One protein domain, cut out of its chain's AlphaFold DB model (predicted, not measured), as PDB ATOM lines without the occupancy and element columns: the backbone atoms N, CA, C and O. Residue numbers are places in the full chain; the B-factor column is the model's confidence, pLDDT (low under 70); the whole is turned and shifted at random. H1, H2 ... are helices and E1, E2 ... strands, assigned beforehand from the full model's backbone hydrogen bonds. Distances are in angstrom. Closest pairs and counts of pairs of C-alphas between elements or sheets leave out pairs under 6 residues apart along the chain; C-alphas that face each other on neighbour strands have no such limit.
ATOM      1  N   GLN A 122     -23.983  32.798  -5.025       75.75
ATOM      2  CA  GLN A 122     -23.707  32.171  -6.324       75.75
ATOM      3  C   GLN A 122     -23.177  30.744  -6.189       75.75
ATOM      4  O   GLN A 122     -23.416  29.905  -7.055       75.75
ATOM      5  N   HIS A 123     -22.450  30.479  -5.107       80.25
ATOM      6  CA  HIS A 123     -21.874  29.174  -4.817       80.25
ATOM      7  C   HIS A 123     -22.674  28.361  -3.789       80.25
ATOM      8  O   HIS A 123     -22.244  27.270  -3.402       80.25
ATOM      9  N   HIS A 124     -23.839  28.870  -3.375       84.88
ATOM     10  CA  HIS A 124     -24.750  28.239  -2.418       84.88
ATOM     11  C   HIS A 124     -24.053  27.843  -1.106       84.88
ATOM     12  O   HIS A 124     -24.254  26.747  -0.582       84.88
ATOM     13  N   VAL A 125     -23.189  28.722  -0.601       83.69
ATOM     14  CA  VAL A 125     -22.421  28.533   0.630       83.69
ATOM     15  C   VAL A 125     -23.149  29.188   1.801       83.69
ATOM     16  O   VAL A 125     -23.447  30.380   1.777       83.69
ATOM     17  N   ILE A 126     -23.377  28.416   2.858       85.06
ATOM     18  CA  ILE A 126     -23.856  28.892   4.152       85.06
ATOM     19  C   ILE A 126     -22.666  28.979   5.110       85.06
ATOM     20  O   ILE A 126     -21.950  27.997   5.319       85.06
ATOM     21  N   LEU A 127     -22.455  30.151   5.714       84.12
ATOM     22  CA  LEU A 127     -21.491  30.308   6.803       84.12
ATOM     23  C   LEU A 127     -22.131  29.840   8.113       84.12
ATOM     24  O   LEU A 127     -23.187  30.332   8.503       84.12
ATOM     25  N   VAL A 128     -21.475  28.914   8.805       83.44
ATOM     26  CA  VAL A 128     -21.923  28.356  10.080       83.44
ATOM     27  C   VAL A 128     -20.841  28.595  11.123       83.44
ATOM     28  O   VAL A 128     -19.762  28.010  11.060       83.44
ATOM     29  N   ASN A 129     -21.129  29.447  12.101       80.00
ATOM     30  CA  ASN A 129     -20.281  29.630  13.277       80.00
ATOM     31  C   ASN A 129     -20.876  28.840  14.448       80.00
ATOM     32  O   ASN A 129     -22.077  28.929  14.699       80.00
ATOM     33  N   LYS A 130     -20.034  28.114  15.187       82.00
ATOM     34  CA  LYS A 130     -20.388  27.465  16.453       82.00
ATOM     35  C   LYS A 130     -21.149  28.404  17.394       82.00
ATOM     36  O   LYS A 130     -22.213  28.029  17.869       82.00
ATOM     37  N   GLU A 131     -20.655  29.622  17.604       75.62
ATOM     38  CA  GLU A 131     -21.299  30.593  18.505       75.62
ATOM     39  C   GLU A 131     -22.723  30.925  18.036       75.62
ATOM     40  O   GLU A 131     -23.647  31.016  18.838       75.62
ATOM     41  N   ALA A 132     -22.925  31.027  16.717       74.38
ATOM     42  CA  ALA A 132     -24.239  31.269  16.132       74.38
ATOM     43  C   ALA A 132     -25.213  30.107  16.365       74.38
ATOM     44  O   ALA A 132     -26.407  30.355  16.480       74.38
ATOM     45  N   LEU A 133     -24.725  28.867  16.454       78.88
ATOM     46  CA  LEU A 133     -25.549  27.699  16.777       78.88
ATOM     47  C   LEU A 133     -25.857  27.579  18.268       78.88
ATOM     48  O   LEU A 133     -26.927  27.097  18.626       78.88
ATOM     49  N   GLU A 134     -24.927  27.995  19.127       78.69
ATOM     50  CA  GLU A 134     -25.105  28.008  20.586       78.69
ATOM     51  C   GLU A 134     -26.048  29.134  21.042       78.69
ATOM     52  O   GLU A 134     -26.621  29.069  22.129       78.69
ATOM     53  N   HIS A 135     -26.270  30.151  20.204       74.75
ATOM     54  CA  HIS A 135     -27.316  31.137  20.439       74.75
ATOM     55  C   HIS A 135     -28.722  30.532  20.338       74.75
ATOM     56  O   HIS A 135     -29.021  29.683  19.500       74.75
ATOM     57  N   ARG A 136     -29.622  31.052  21.177       68.56
ATOM     58  CA  ARG A 136     -31.034  30.666  21.219       68.56
ATOM     59  C   ARG A 136     -31.692  30.821  19.840       68.56
ATOM     60  O   ARG A 136     -31.640  31.903  19.260       68.56
ATOM     61  N   GLY A 137     -32.295  29.750  19.320       67.81
ATOM     62  CA  GLY A 137     -32.876  29.714  17.968       67.81
ATOM     63  C   GLY A 137     -31.858  29.659  16.815       67.81
ATOM     64  O   GLY A 137     -32.250  29.672  15.649       67.81
ATOM     65  N   GLY A 138     -30.557  29.564  17.101       75.62
ATOM     66  CA  GLY A 138     -29.484  29.545  16.106       75.62
ATOM     67  C   GLY A 138     -29.549  28.356  15.150       75.62
ATOM     68  O   GLY A 138     -29.450  28.514  13.931       75.62
ATOM     69  N   VAL A 139     -29.802  27.159  15.685       83.06
ATOM     70  CA  VAL A 139     -30.011  25.958  14.860       83.06
ATOM     71  C   VAL A 139     -31.314  26.057  14.056       83.06
ATOM     72  O   VAL A 139     -31.346  25.654  12.894       83.06
ATOM     73  N   GLY A 140     -32.362  26.671  14.619       77.19
ATOM     74  CA  GLY A 140     -33.622  26.942  13.916       77.19
ATOM     75  C   GLY A 140     -33.436  27.869  12.710       77.19
ATOM     76  O   GLY A 140     -33.970  27.606  11.631       77.19
ATOM     77  N   HIS A 141     -32.603  28.905  12.849       78.12
ATOM     78  CA  HIS A 141     -32.210  29.770  11.736       78.12
ATOM     79  C   HIS A 141     -31.480  28.985  10.634       78.12
ATOM     80  O   HIS A 141     -31.846  29.079   9.460       78.12
ATOM     81  N   LEU A 142     -30.490  28.165  11.009       83.75
ATOM     82  CA  LEU A 142     -29.745  27.344  10.053       83.75
ATOM     83  C   LEU A 142     -30.652  26.342   9.322       83.75
ATOM     84  O   LEU A 142     -30.498  26.137   8.114       83.75
ATOM     85  N   TYR A 143     -31.606  25.736  10.032       85.38
ATOM     86  CA  TYR A 143     -32.598  24.839   9.446       85.38
ATOM     87  C   TYR A 143     -33.378  25.530   8.331       85.38
ATOM     88  O   TYR A 143     -33.446  25.013   7.217       85.38
ATOM     89  N   LEU A 144     -33.922  26.722   8.596       78.75
ATOM     90  CA  LEU A 144     -34.731  27.450   7.617       78.75
ATOM     91  C   LEU A 144     -33.904  27.942   6.429       78.75
ATOM     92  O   LEU A 144     -34.358  27.845   5.288       78.75
ATOM     93  N   GLN A 145     -32.676  28.404   6.672       78.94
ATOM     94  CA  GLN A 145     -31.757  28.783   5.602       78.94
ATOM     95  C   GLN A 145     -31.420  27.584   4.705       78.94
ATOM     96  O   GLN A 145     -31.422  27.701   3.482       78.94
ATOM     97  N   THR A 146     -31.179  26.414   5.298       84.56
ATOM     98  CA  THR A 146     -30.900  25.177   4.555       84.56
ATOM     99  C   THR A 146     -32.132  24.719   3.776       84.56
ATOM    100  O   THR A 146     -32.037  24.443   2.582       84.56
ATOM    101  N   HIS A 147     -33.303  24.717   4.419       80.94
ATOM    102  CA  HIS A 147     -34.577  24.362   3.799       80.94
ATOM    103  C   HIS A 147     -34.874  25.245   2.585       80.94
ATOM    104  O   HIS A 147     -35.340  24.751   1.565       80.94
ATOM    105  N   HIS A 148     -34.571  26.543   2.657       75.06
ATOM    106  CA  HIS A 148     -34.769  27.473   1.548       75.06
ATOM    107  C   HIS A 148     -33.984  27.083   0.286       75.06
ATOM    108  O   HIS A 148     -34.524  27.163  -0.820       75.06
ATOM    109  N   TRP A 149     -32.732  26.646   0.434       74.19
ATOM    110  CA  TRP A 149     -31.922  26.180  -0.695       74.19
ATOM    111  C   TRP A 149     -32.425  24.843  -1.234       74.19
ATOM    112  O   TRP A 149     -32.617  24.693  -2.441       74.19
ATOM    113  N   VAL A 150     -32.741  23.903  -0.345       77.69
ATOM    114  CA  VAL A 150     -33.256  22.584  -0.743       77.69
ATOM    115  C   VAL A 150     -34.613  22.701  -1.429       77.69
ATOM    116  O   VAL A 150     -34.859  22.007  -2.413       77.69
ATOM    117  N   ALA A 151     -35.452  23.654  -1.008       71.44
ATOM    118  CA  ALA A 151     -36.719  23.990  -1.655       71.44
ATOM    119  C   ALA A 151     -36.561  24.375  -3.138       71.44
ATOM    120  O   ALA A 151     -37.487  24.211  -3.929       71.44
ATOM    121  N   GLN A 152     -35.380  24.864  -3.520       71.56
ATOM    122  CA  GLN A 152     -35.017  25.233  -4.890       71.56
ATOM    123  C   GLN A 152     -34.282  24.107  -5.636       71.56
ATOM    124  O   GLN A 152     -33.763  24.323  -6.729       71.56
ATOM    125  N   GLY A 153     -34.212  22.908  -5.051       69.81
ATOM    126  CA  GLY A 153     -33.443  21.784  -5.583       69.81
ATOM    127  C   GLY A 153     -31.929  21.949  -5.420       69.81
ATOM    128  O   GLY A 153     -31.162  21.292  -6.121       69.81
ATOM    129  N   ILE A 154     -31.485  22.837  -4.525       78.88
ATOM    130  CA  ILE A 154     -30.071  23.133  -4.292       78.88
ATOM    131  C   ILE A 154     -29.648  22.512  -2.964       78.88
ATOM    132  O   ILE A 154     -30.224  22.795  -1.919       78.88
ATOM    133  N   SER A 155     -28.592  21.704  -2.987       85.00
ATOM    134  CA  SER A 155     -27.937  21.242  -1.760       85.00
ATOM    135  C   SER A 155     -26.794  22.194  -1.409       85.00
ATOM    136  O   SER A 155     -25.780  22.189  -2.114       85.00
ATOM    137  N   PRO A 156     -26.947  23.041  -0.374       87.00
ATOM    138  CA  PRO A 156     -25.950  24.049  -0.054       87.00
ATOM    139  C   PRO A 156     -24.666  23.414   0.480       87.00
ATOM    140  O   PRO A 156     -24.675  22.308   1.021       87.00
ATOM    141  N   GLN A 157     -23.570  24.147   0.344       91.25
ATOM    142  CA  GLN A 157     -22.275  23.876   0.961       91.25
ATOM    143  C   GLN A 157     -22.187  24.636   2.289       91.25
ATOM    144  O   GLN A 157     -22.728  25.733   2.396       91.25
ATOM    145  N   PHE A 158     -21.481  24.110   3.290       90.25
ATOM    146  CA  PHE A 158     -21.300  24.805   4.567       90.25
ATOM    147  C   PHE A 158     -19.834  25.112   4.829       90.25
ATOM    148  O   PHE A 158     -18.971  24.229   4.788       90.25
ATOM    149  N   PHE A 159     -19.566  26.368   5.157       87.81
ATOM    150  CA  PHE A 159     -18.302  26.807   5.729       87.81
ATOM    151  C   PHE A 159     -18.452  26.893   7.224       87.81
ATOM    152  O   PHE A 159     -19.222  27.702   7.730       87.81
ATOM    153  N   VAL A 160     -17.710  26.052   7.920       84.62
ATOM    154  CA  VAL A 160     -17.890  25.866   9.345       84.62
ATOM    155  C   VAL A 160     -16.718  26.466  10.091       84.62
ATOM    156  O   VAL A 160     -15.575  26.110   9.820       84.62
ATOM    157  N   GLN A 161     -17.010  27.330  11.056       81.81
ATOM    158  CA  GLN A 161     -16.049  27.868  12.005       81.81
ATOM    159  C   GLN A 161     -16.399  27.400  13.417       81.81
ATOM    160  O   GLN A 161     -17.521  27.593  13.878       81.81
ATOM    161  N   ASN A 162     -15.426  26.839  14.134       77.00
ATOM    162  CA  ASN A 162     -15.626  26.320  15.494       77.00
ATOM    163  C   ASN A 162     -14.890  27.118  16.592       77.00
ATOM    164  O   ASN A 162     -14.535  26.572  17.635       77.00
ATOM    165  N   GLY A 163     -14.626  28.406  16.346       66.88
ATOM    166  CA  GLY A 163     -13.895  29.297  17.261       66.88
ATOM    167  C   GLY A 163     -12.369  29.280  17.098       66.88
ATOM    168  O   GLY A 163     -11.682  30.144  17.637       66.88
ATOM    169  N   GLY A 164     -11.816  28.348  16.315       69.00
ATOM    170  CA  GLY A 164     -10.375  28.302  16.052       69.00
ATOM    171  C   GLY A 164      -9.956  27.450  14.858       69.00
ATOM    172  O   GLY A 164      -8.783  27.138  14.738       69.00
ATOM    173  N   HIS A 165     -10.886  27.026  14.009       79.75
ATOM    174  CA  HIS A 165     -10.607  26.226  12.823       79.75
ATOM    175  C   HIS A 165     -11.731  26.406  11.803       79.75
ATOM    176  O   HIS A 165     -12.885  26.605  12.194       79.75
ATOM    177  N   PHE A 166     -11.387  26.317  10.517       83.81
ATOM    178  CA  PHE A 166     -12.348  26.307   9.417       83.81
ATOM    179  C   PHE A 166     -12.417  24.924   8.783       83.81
ATOM    180  O   PHE A 166     -11.399  24.318   8.468       83.81
ATOM    181  N   SER A 167     -13.623  24.437   8.552       85.94
ATOM    182  CA  SER A 167     -13.879  23.179   7.857       85.94
ATOM    183  C   SER A 167     -14.954  23.369   6.801       85.94
ATOM    184  O   SER A 167     -15.675  24.368   6.793       85.94
ATOM    185  N   SER A 168     -15.064  22.397   5.903       90.50
ATOM    186  CA  SER A 168     -16.103  22.393   4.880       90.50
ATOM    187  C   SER A 168     -16.998  21.176   5.042       90.50
ATOM    188  O   SER A 168     -16.503  20.058   5.159       90.50
ATOM    189  N   VAL A 169     -18.311  21.379   5.012       91.44
ATOM    190  CA  VAL A 169     -19.289  20.288   4.931       91.44
ATOM    191  C   VAL A 169     -19.986  20.403   3.586       91.44
ATOM    192  O   VAL A 169     -20.671  21.386   3.317       91.44
ATOM    193  N   MET A 170     -19.760  19.420   2.717       89.88
ATOM    194  CA  MET A 170     -20.176  19.465   1.312       89.88
ATOM    195  C   MET A 170     -21.149  18.325   0.999       89.88
ATOM    196  O   MET A 170     -21.035  17.262   1.619       89.88
ATOM    197  N   PRO A 171     -22.069  18.491   0.032       86.62
ATOM    198  CA  PRO A 171     -22.857  17.375  -0.480       86.62
ATOM    199  C   PRO A 171     -21.938  16.244  -0.969       86.62
ATOM    200  O   PRO A 171     -20.911  16.495  -1.603       86.62
ATOM    201  N   SER A 172     -22.284  14.993  -0.662       79.69
ATOM    202  CA  SER A 172     -21.509  13.831  -1.110       79.69
ATOM    203  C   SER A 172     -21.536  13.725  -2.640       79.69
ATOM    204  O   SER A 172     -22.524  14.052  -3.282       79.69
ATOM    205  N   LEU A 173     -20.457  13.229  -3.245       69.19
ATOM    206  CA  LEU A 173     -20.358  13.052  -4.705       69.19
ATOM    207  C   LEU A 173     -21.029  11.763  -5.208       69.19
ATOM    208  O   LEU A 173     -21.048  11.480  -6.407       69.19
ATOM    209  N   ILE A 174     -21.542  10.943  -4.293       60.53
ATOM    210  CA  ILE A 174     -22.288   9.723  -4.607       60.53
ATOM    211  C   ILE A 174     -23.666  10.134  -5.174       60.53
ATOM    212  O   ILE A 174     -24.187  11.154  -4.745       60.53
ATOM    213  N   PRO A 175     -24.313   9.370  -6.084       50.62
ATOM    214  CA  PRO A 175     -25.592   9.734  -6.728       50.62
ATOM    215  C   PRO A 175     -26.809   9.996  -5.809       50.62
ATOM    216  O   PRO A 175     -27.913  10.171  -6.305       50.62
ATOM    217  N   GLN A 176     -26.617   9.985  -4.488       53.78
ATOM    218  CA  GLN A 176     -27.569  10.375  -3.440       53.78
ATOM    219  C   GLN A 176     -27.063  11.612  -2.664       53.78
ATOM    220  O   GLN A 176     -27.331  11.767  -1.476       53.78
ATOM    221  N   GLY A 177     -26.208  12.414  -3.296       55.69
ATOM    222  CA  GLY A 177     -25.525  13.552  -2.701       55.69
ATOM    223  C   GLY A 177     -26.454  14.733  -2.522       55.69
ATOM    224  O   GLY A 177     -26.963  15.251  -3.513       55.69
ATOM    225  N   GLY A 178     -26.644  15.169  -1.280       67.75
ATOM    226  CA  GLY A 178     -27.571  16.247  -0.953       67.75
ATOM    227  C   GLY A 178     -28.902  15.784  -0.362       67.75
ATOM    228  O   GLY A 178     -29.146  14.589  -0.209       67.75
ATOM    229  N   PHE A 179     -29.732  16.748   0.028       71.69
ATOM    230  CA  PHE A 179     -31.029  16.451   0.632       71.69
ATOM    231  C   PHE A 179     -31.949  15.753  -0.382       71.69
ATOM    232  O   PHE A 179     -32.046  16.199  -1.530       71.69
ATOM    233  N   SER A 180     -32.586  14.650   0.018       63.84
ATOM    234  CA  SER A 180     -33.587  13.964  -0.809       63.84
ATOM    235  C   SER A 180     -34.923  14.721  -0.796       63.84
ATOM    236  O   SER A 180     -35.079  15.666  -0.024       63.84
ATOM    237  N   ASP A 181     -35.826  14.379  -1.727       58.22
ATOM    238  CA  ASP A 181     -37.116  15.042  -2.000       58.22
ATOM    239  C   ASP A 181     -37.751  15.760  -0.790       58.22
ATOM    240  O   ASP A 181     -37.792  15.237   0.323       58.22
ATOM    241  N   LEU A 182     -38.346  16.939  -1.025       59.94
ATOM    242  CA  LEU A 182     -39.042  17.770  -0.022       59.94
ATOM    243  C   LEU A 182     -40.356  17.148   0.497       59.94
ATOM    244  O   LEU A 182     -41.331  17.854   0.768       59.94
ATOM    245  N   GLU A 183     -40.433  15.827   0.630       63.47
ATOM    246  CA  GLU A 183     -41.502  15.218   1.401       63.47
ATOM    247  C   GLU A 183     -41.377  15.660   2.863       63.47
ATOM    248  O   GLU A 183     -40.323  15.558   3.500       63.47
ATOM    249  N   GLN A 184     -42.483  16.175   3.396       56.09
ATOM    250  CA  GLN A 184     -42.569  16.696   4.753       56.09
ATOM    251  C   GLN A 184     -42.144  15.601   5.753       56.09
ATOM    252  O   GLN A 184     -42.800  14.566   5.871       56.09
ATOM    253  N   GLY A 185     -41.016  15.810   6.439       68.00
ATOM    254  CA  GLY A 185     -40.418  14.866   7.394       68.00
ATOM    255  C   GLY A 185     -39.136  14.162   6.924       68.00
ATOM    256  O   GLY A 185     -38.344  13.759   7.778       68.00
ATOM    257  N   GLN A 186     -38.869  14.056   5.615       79.81
ATOM    258  CA  GLN A 186     -37.584  13.528   5.119       79.81
ATOM    259  C   GLN A 186     -36.462  14.556   5.302       79.81
ATOM    260  O   GLN A 186     -35.435  14.240   5.900       79.81
ATOM    261  N   PHE A 187     -36.709  15.812   4.913       84.50
ATOM    262  CA  PHE A 187     -35.763  16.911   5.129       84.50
ATOM    263  C   PHE A 187     -35.392  17.081   6.611       84.50
ATOM    264  O   PHE A 187     -34.218  17.200   6.946       84.50
ATOM    265  N   GLU A 188     -36.379  17.039   7.512       87.94
ATOM    266  CA  GLU A 188     -36.149  17.114   8.964       87.94
ATOM    267  C   GLU A 188     -35.195  16.017   9.435       87.94
ATOM    268  O   GLU A 188     -34.233  16.282  10.155       87.94
ATOM    269  N   HIS A 189     -35.447  14.779   9.006       87.31
ATOM    270  CA  HIS A 189     -34.615  13.640   9.361       87.31
ATOM    271  C   HIS A 189     -33.178  13.802   8.852       87.31
ATOM    272  O   HIS A 189     -32.225  13.533   9.585       87.31
ATOM    273  N   GLU A 190     -33.011  14.277   7.621       88.25
ATOM    274  CA  GLU A 190     -31.700  14.519   7.025       88.25
ATOM    275  C   GLU A 190     -30.964  15.688   7.674       88.25
ATOM    276  O   GLU A 190     -29.759  15.589   7.891       88.25
ATOM    277  N   PHE A 191     -31.669  16.756   8.052       90.31
ATOM    278  CA  PHE A 191     -31.075  17.890   8.755       90.31
ATOM    279  C   PHE A 191     -30.625  17.489  10.161       90.31
ATOM    280  O   PHE A 191     -29.513  17.802  10.580       90.31
ATOM    281  N   ILE A 192     -31.444  16.718  10.878       90.62
ATOM    282  CA  ILE A 192     -31.049  16.126  12.160       90.62
ATOM    283  C   ILE A 192     -29.833  15.209  11.966       90.62
ATOM    284  O   ILE A 192     -28.914  15.220  12.784       90.62
ATOM    285  N   GLY A 193     -29.787  14.439  10.876       90.00
ATOM    286  CA  GLY A 193     -28.622  13.634  10.504       90.00
ATOM    287  C   GLY A 193     -27.373  14.474  10.222       90.00
ATOM    288  O   GLY A 193     -26.283  14.099  10.642       90.00
ATOM    289  N   LEU A 194     -27.526  15.625   9.563       91.06
ATOM    290  CA  LEU A 194     -26.456  16.583   9.295       91.06
ATOM    291  C   LEU A 194     -25.874  17.131  10.608       91.06
ATOM    292  O   LEU A 194     -24.656  17.093  10.796       91.06
ATOM    293  N   MET A 195     -26.745  17.563  11.529       91.44
ATOM    294  CA  MET A 195     -26.375  18.057  12.862       91.44
ATOM    295  C   MET A 195     -25.727  16.979  13.736       91.44
ATOM    296  O   MET A 195     -24.791  17.277  14.464       91.44
ATOM    297  N   ASN A 196     -26.178  15.727  13.643       89.06
ATOM    298  CA  ASN A 196     -25.585  14.597  14.369       89.06
ATOM    299  C   ASN A 196     -24.317  14.024  13.727       89.06
ATOM    300  O   ASN A 196     -23.700  13.131  14.302       89.06
ATOM    301  N   GLY A 197     -23.968  14.469  12.523       90.06
ATOM    302  CA  GLY A 197     -22.816  13.976  11.780       90.06
ATOM    303  C   GLY A 197     -21.880  15.115  11.395       90.06
ATOM    304  O   GLY A 197     -21.406  15.838  12.269       90.06
ATOM    305  N   PRO A 198     -21.603  15.317  10.098       91.31
ATOM    306  CA  PRO A 198     -20.483  16.114   9.626       91.31
ATOM    307  C   PRO A 198     -20.580  17.581  10.039       91.31
ATOM    308  O   PRO A 198     -19.546  18.209  10.230       91.31
ATOM    309  N   LEU A 199     -21.786  18.139  10.201       91.00
ATOM    310  CA  LEU A 199     -21.937  19.521  10.648       91.00
ATOM    311  C   LEU A 199     -21.740  19.664  12.161       91.00
ATOM    312  O   LEU A 199     -21.037  20.580  12.586       91.00
ATOM    313  N   GLY A 200     -22.294  18.757  12.970       89.44
ATOM    314  CA  GLY A 200     -22.030  18.722  14.413       89.44
ATOM    315  C   GLY A 200     -20.554  18.484  14.721       89.44
ATOM    316  O   GLY A 200     -19.960  19.207  15.518       89.44
ATOM    317  N   GLU A 201     -19.935  17.538  14.011       89.75
ATOM    318  CA  GLU A 201     -18.500  17.251  14.090       89.75
ATOM    319  C   GLU A 201     -17.651  18.476  13.720       89.75
ATOM    320  O   GLU A 201     -16.724  18.827  14.446       89.75
ATOM    321  N   ALA A 202     -17.975  19.165  12.620       87.81
ATOM    322  CA  ALA A 202     -17.217  20.330  12.164       87.81
ATOM    323  C   ALA A 202     -17.342  21.530  13.111       87.81
ATOM    324  O   ALA A 202     -16.366  22.240  13.364       87.81
ATOM    325  N   THR A 203     -18.550  21.769  13.622       85.38
ATOM    326  CA  THR A 203     -18.846  22.890  14.524       85.38
ATOM    327  C   THR A 203     -18.365  22.620  15.943       85.38
ATOM    328  O   THR A 203     -18.225  23.562  16.718       85.38
ATOM    329  N   SER A 204     -18.100  21.358  16.306       84.62
ATOM    330  CA  SER A 204     -17.970  20.930  17.704       84.62
ATOM    331  C   SER A 204     -19.146  21.430  18.556       84.62
ATOM    332  O   SER A 204     -18.951  21.822  19.714       84.62
ATOM    333  N   TYR A 205     -20.339  21.500  17.955       81.12
ATOM    334  CA  TYR A 205     -21.557  21.915  18.634       81.12
ATOM    335  C   TYR A 205     -21.889  20.872  19.697       81.12
ATOM    336  O   TYR A 205     -22.048  19.686  19.406       81.12
ATOM    337  N   GLN A 206     -21.948  21.321  20.945       68.69
ATOM    338  CA  GLN A 206     -22.395  20.507  22.061       68.69
ATOM    339  C   GLN A 206     -23.731  21.063  22.513       68.69
ATOM    340  O   GLN A 206     -23.872  22.269  22.698       68.69
ATOM    341  N   LEU A 207     -24.707  20.182  22.701       63.44
ATOM    342  CA  LEU A 207     -25.957  20.591  23.314       63.44
ATOM    343  C   LEU A 207     -25.691  21.123  24.723       63.44
ATOM    344  O   LEU A 207     -25.090  20.425  25.544       63.44
ATOM    345  N   GLU A 208     -26.200  22.319  25.029       55.88
ATOM    346  CA  GLU A 208     -26.355  22.729  26.419       55.88
ATOM    347  C   GLU A 208     -27.329  21.755  27.093       55.88
ATOM    348  O   GLU A 208     -28.543  21.771  26.869       55.88
ATOM    349  N   TYR A 224     -28.640  15.216  18.713       85.94
ATOM    350  CA  TYR A 224     -29.650  16.185  18.302       85.94
ATOM    351  C   TYR A 224     -30.948  15.472  17.875       85.94
ATOM    352  O   TYR A 224     -30.900  14.496  17.121       85.94
ATOM    353  N   THR A 225     -32.112  15.910  18.353       88.38
ATOM    354  CA  THR A 225     -33.403  15.224  18.168       88.38
ATOM    355  C   THR A 225     -34.444  16.106  17.488       88.38
ATOM    356  O   THR A 225     -34.311  17.326  17.426       88.38
ATOM    357  N   LYS A 226     -35.538  15.490  17.022       88.25
ATOM    358  CA  LYS A 226     -36.689  16.227  16.486       88.25
ATOM    359  C   LYS A 226     -37.302  17.179  17.515       88.25
ATOM    360  O   LYS A 226     -37.541  18.328  17.187       88.25
ATOM    361  N   ASP A 227     -37.460  16.750  18.768       86.62
ATOM    362  CA  ASP A 227     -37.991  17.618  19.829       86.62
ATOM    363  C   ASP A 227     -37.105  18.850  20.076       86.62
ATOM    364  O   ASP A 227     -37.593  19.899  20.487       86.62
ATOM    365  N   GLN A 228     -35.789  18.724  19.876       86.69
ATOM    366  CA  GLN A 228     -34.859  19.851  19.969       86.69
ATOM    367  C   GLN A 228     -34.985  20.767  18.760       86.69
ATOM    368  O   GLN A 228     -35.099  21.971  18.952       86.69
ATOM    369  N   LEU A 229     -35.072  20.206  17.554       86.50
ATOM    370  CA  LEU A 229     -35.349  20.973  16.346       86.50
ATOM    371  C   LEU A 229     -36.658  21.761  16.448       86.50
ATOM    372  O   LEU A 229     -36.673  22.954  16.165       86.50
ATOM    373  N   ASP A 230     -37.732  21.131  16.919       82.19
ATOM    374  CA  ASP A 230     -39.025  21.786  17.116       82.19
ATOM    375  C   ASP A 230     -38.917  22.929  18.141       82.19
ATOM    376  O   ASP A 230     -39.531  23.983  17.963       82.19
ATOM    377  N   ARG A 231     -38.103  22.761  19.196       82.00
ATOM    378  CA  ARG A 231     -37.805  23.837  20.152       82.00
ATOM    379  C   ARG A 231     -36.985  24.957  19.527       82.00
ATOM    380  O   ARG A 231     -37.378  26.101  19.685       82.00
ATOM    381  N   ASP A 232     -35.898  24.657  18.828       81.38
ATOM    382  CA  ASP A 232     -35.034  25.672  18.215       81.38
ATOM    383  C   ASP A 232     -35.787  26.458  17.135       81.38
ATOM    384  O   ASP A 232     -35.638  27.675  17.025       81.38
ATOM    385  N   LEU A 233     -36.654  25.781  16.376       73.56
ATOM    386  CA  LEU A 233     -37.574  26.414  15.439       73.56
ATOM    387  C   LEU A 233     -38.594  27.277  16.163       73.56
ATOM    388  O   LEU A 233     -38.802  28.414  15.758       73.56
ATOM    389  N   ALA A 234     -39.206  26.789  17.242       69.88
ATOM    390  CA  ALA A 234     -40.103  27.610  18.040       69.88
ATOM    391  C   ALA A 234     -39.370  28.826  18.616       69.88
ATOM    392  O   ALA A 234     -39.897  29.919  18.557       69.88
ATOM    393  N   GLU A 235     -38.149  28.691  19.119       69.56
ATOM    394  CA  GLU A 235     -37.382  29.810  19.670       69.56
ATOM    395  C   GLU A 235     -36.940  30.823  18.616       69.56
ATOM    396  O   GLU A 235     -36.876  32.012  18.915       69.56
ATOM    397  N   TYR A 236     -36.677  30.371  17.390       65.25
ATOM    398  CA  TYR A 236     -36.398  31.254  16.262       65.25
ATOM    399  C   TYR A 236     -37.663  31.947  15.726       65.25
ATOM    400  O   TYR A 236     -37.642  33.134  15.413       65.25
ATOM    401  N   ILE A 237     -38.773  31.210  15.615       56.25
ATOM    402  CA  ILE A 237     -40.043  31.687  15.043       56.25
ATOM    403  C   ILE A 237     -40.838  32.514  16.065       56.25
ATOM    404  O   ILE A 237     -41.603  33.400  15.677       56.25
ATOM    405  N   VAL A 238     -40.678  32.250  17.365       47.34
ATOM    406  CA  VAL A 238     -41.317  33.019  18.434       47.34
ATOM    407  C   VAL A 238     -40.648  34.392  18.493       47.34
ATOM    408  O   VAL A 238     -39.481  34.493  18.871       47.34
TER     409      VAL A 238
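Overview. This is residues 122 to 208 and 224 to 238 of the 361 residues of an uncharacterized protein of Piscirickettsia salmonis (UniProt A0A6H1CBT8). A small three-stranded sheet has H2 and H4 over one face, no named helix over the other, and H5 packed across residues 138 to 143 of H2, away from the sheet. The 102 printed residues include five named helices and three strands, in the order E1 H1 H2 E2 E3 H3 H4 H5. The sheet, E1 E2 E3, is mixed and the class is mixed, helices and strands. The whole is compact, with a radius of gyration of the C-alphas of 12.9 A and spans of 35 by 31 by 23 A.

Along the chain. E1, residues 125 to 129, begins at C-alpha 125 (-22.421, 28.533, 0.630). H1 is residues 130 to 134, and H2 residues 138 to 150, 18.6 A long. E2 is residues 157 to 161, and E3 residues 166 to 171, 17.0 A. H3 is residues 186 to 196, 15.2 A, and H4 residues 198 to 203. H5, residues 226 to 237, 15.9 A, ends at C-alpha 237 (-40.043, 31.687, 15.043).

Arrangement. E1 and E2 are parallel, with N 126 and O 157 2.8 A apart. E2 and E3 form an antiparallel hairpin, with N 158 and O 169 2.8 A apart. E1, H1 H2, E2 make a strand-helix-strand unit, parallel neighbour strands with helices between, its crossover right-handed. H2 and H4 are on the same face, two layers of helices and sheet: H2 over E1 at a height of 10.5 A, H4 over E2 at 7.9 A. H1 touches H2 only at the corner, closest at C-alphas 133 and 139, 5.2 A. H2 and H5 touch, about perpendicular at 86 degrees, closest at C-alphas 140 and 233, 4.3 A. H3 touches residues 226 to 229 of H5, closest at C-alphas 192 and 226, 7.1 A. In all five helices every O i to N i+4 pair is within hydrogen-bond range.

Size, cuts and confidence. The C-alphas of Ile 174 and Val 238, the two farthest apart, are 37.9 A apart. Residues 209 to 223 are cut out, and C-alphas 208 and 224 are 10.9 A apart across the cut. The link E3 to H3 is long. Mean pLDDT of the printed part is 78.3, and 25 residues are under 70, among them 173 to 178 and 234 to 238.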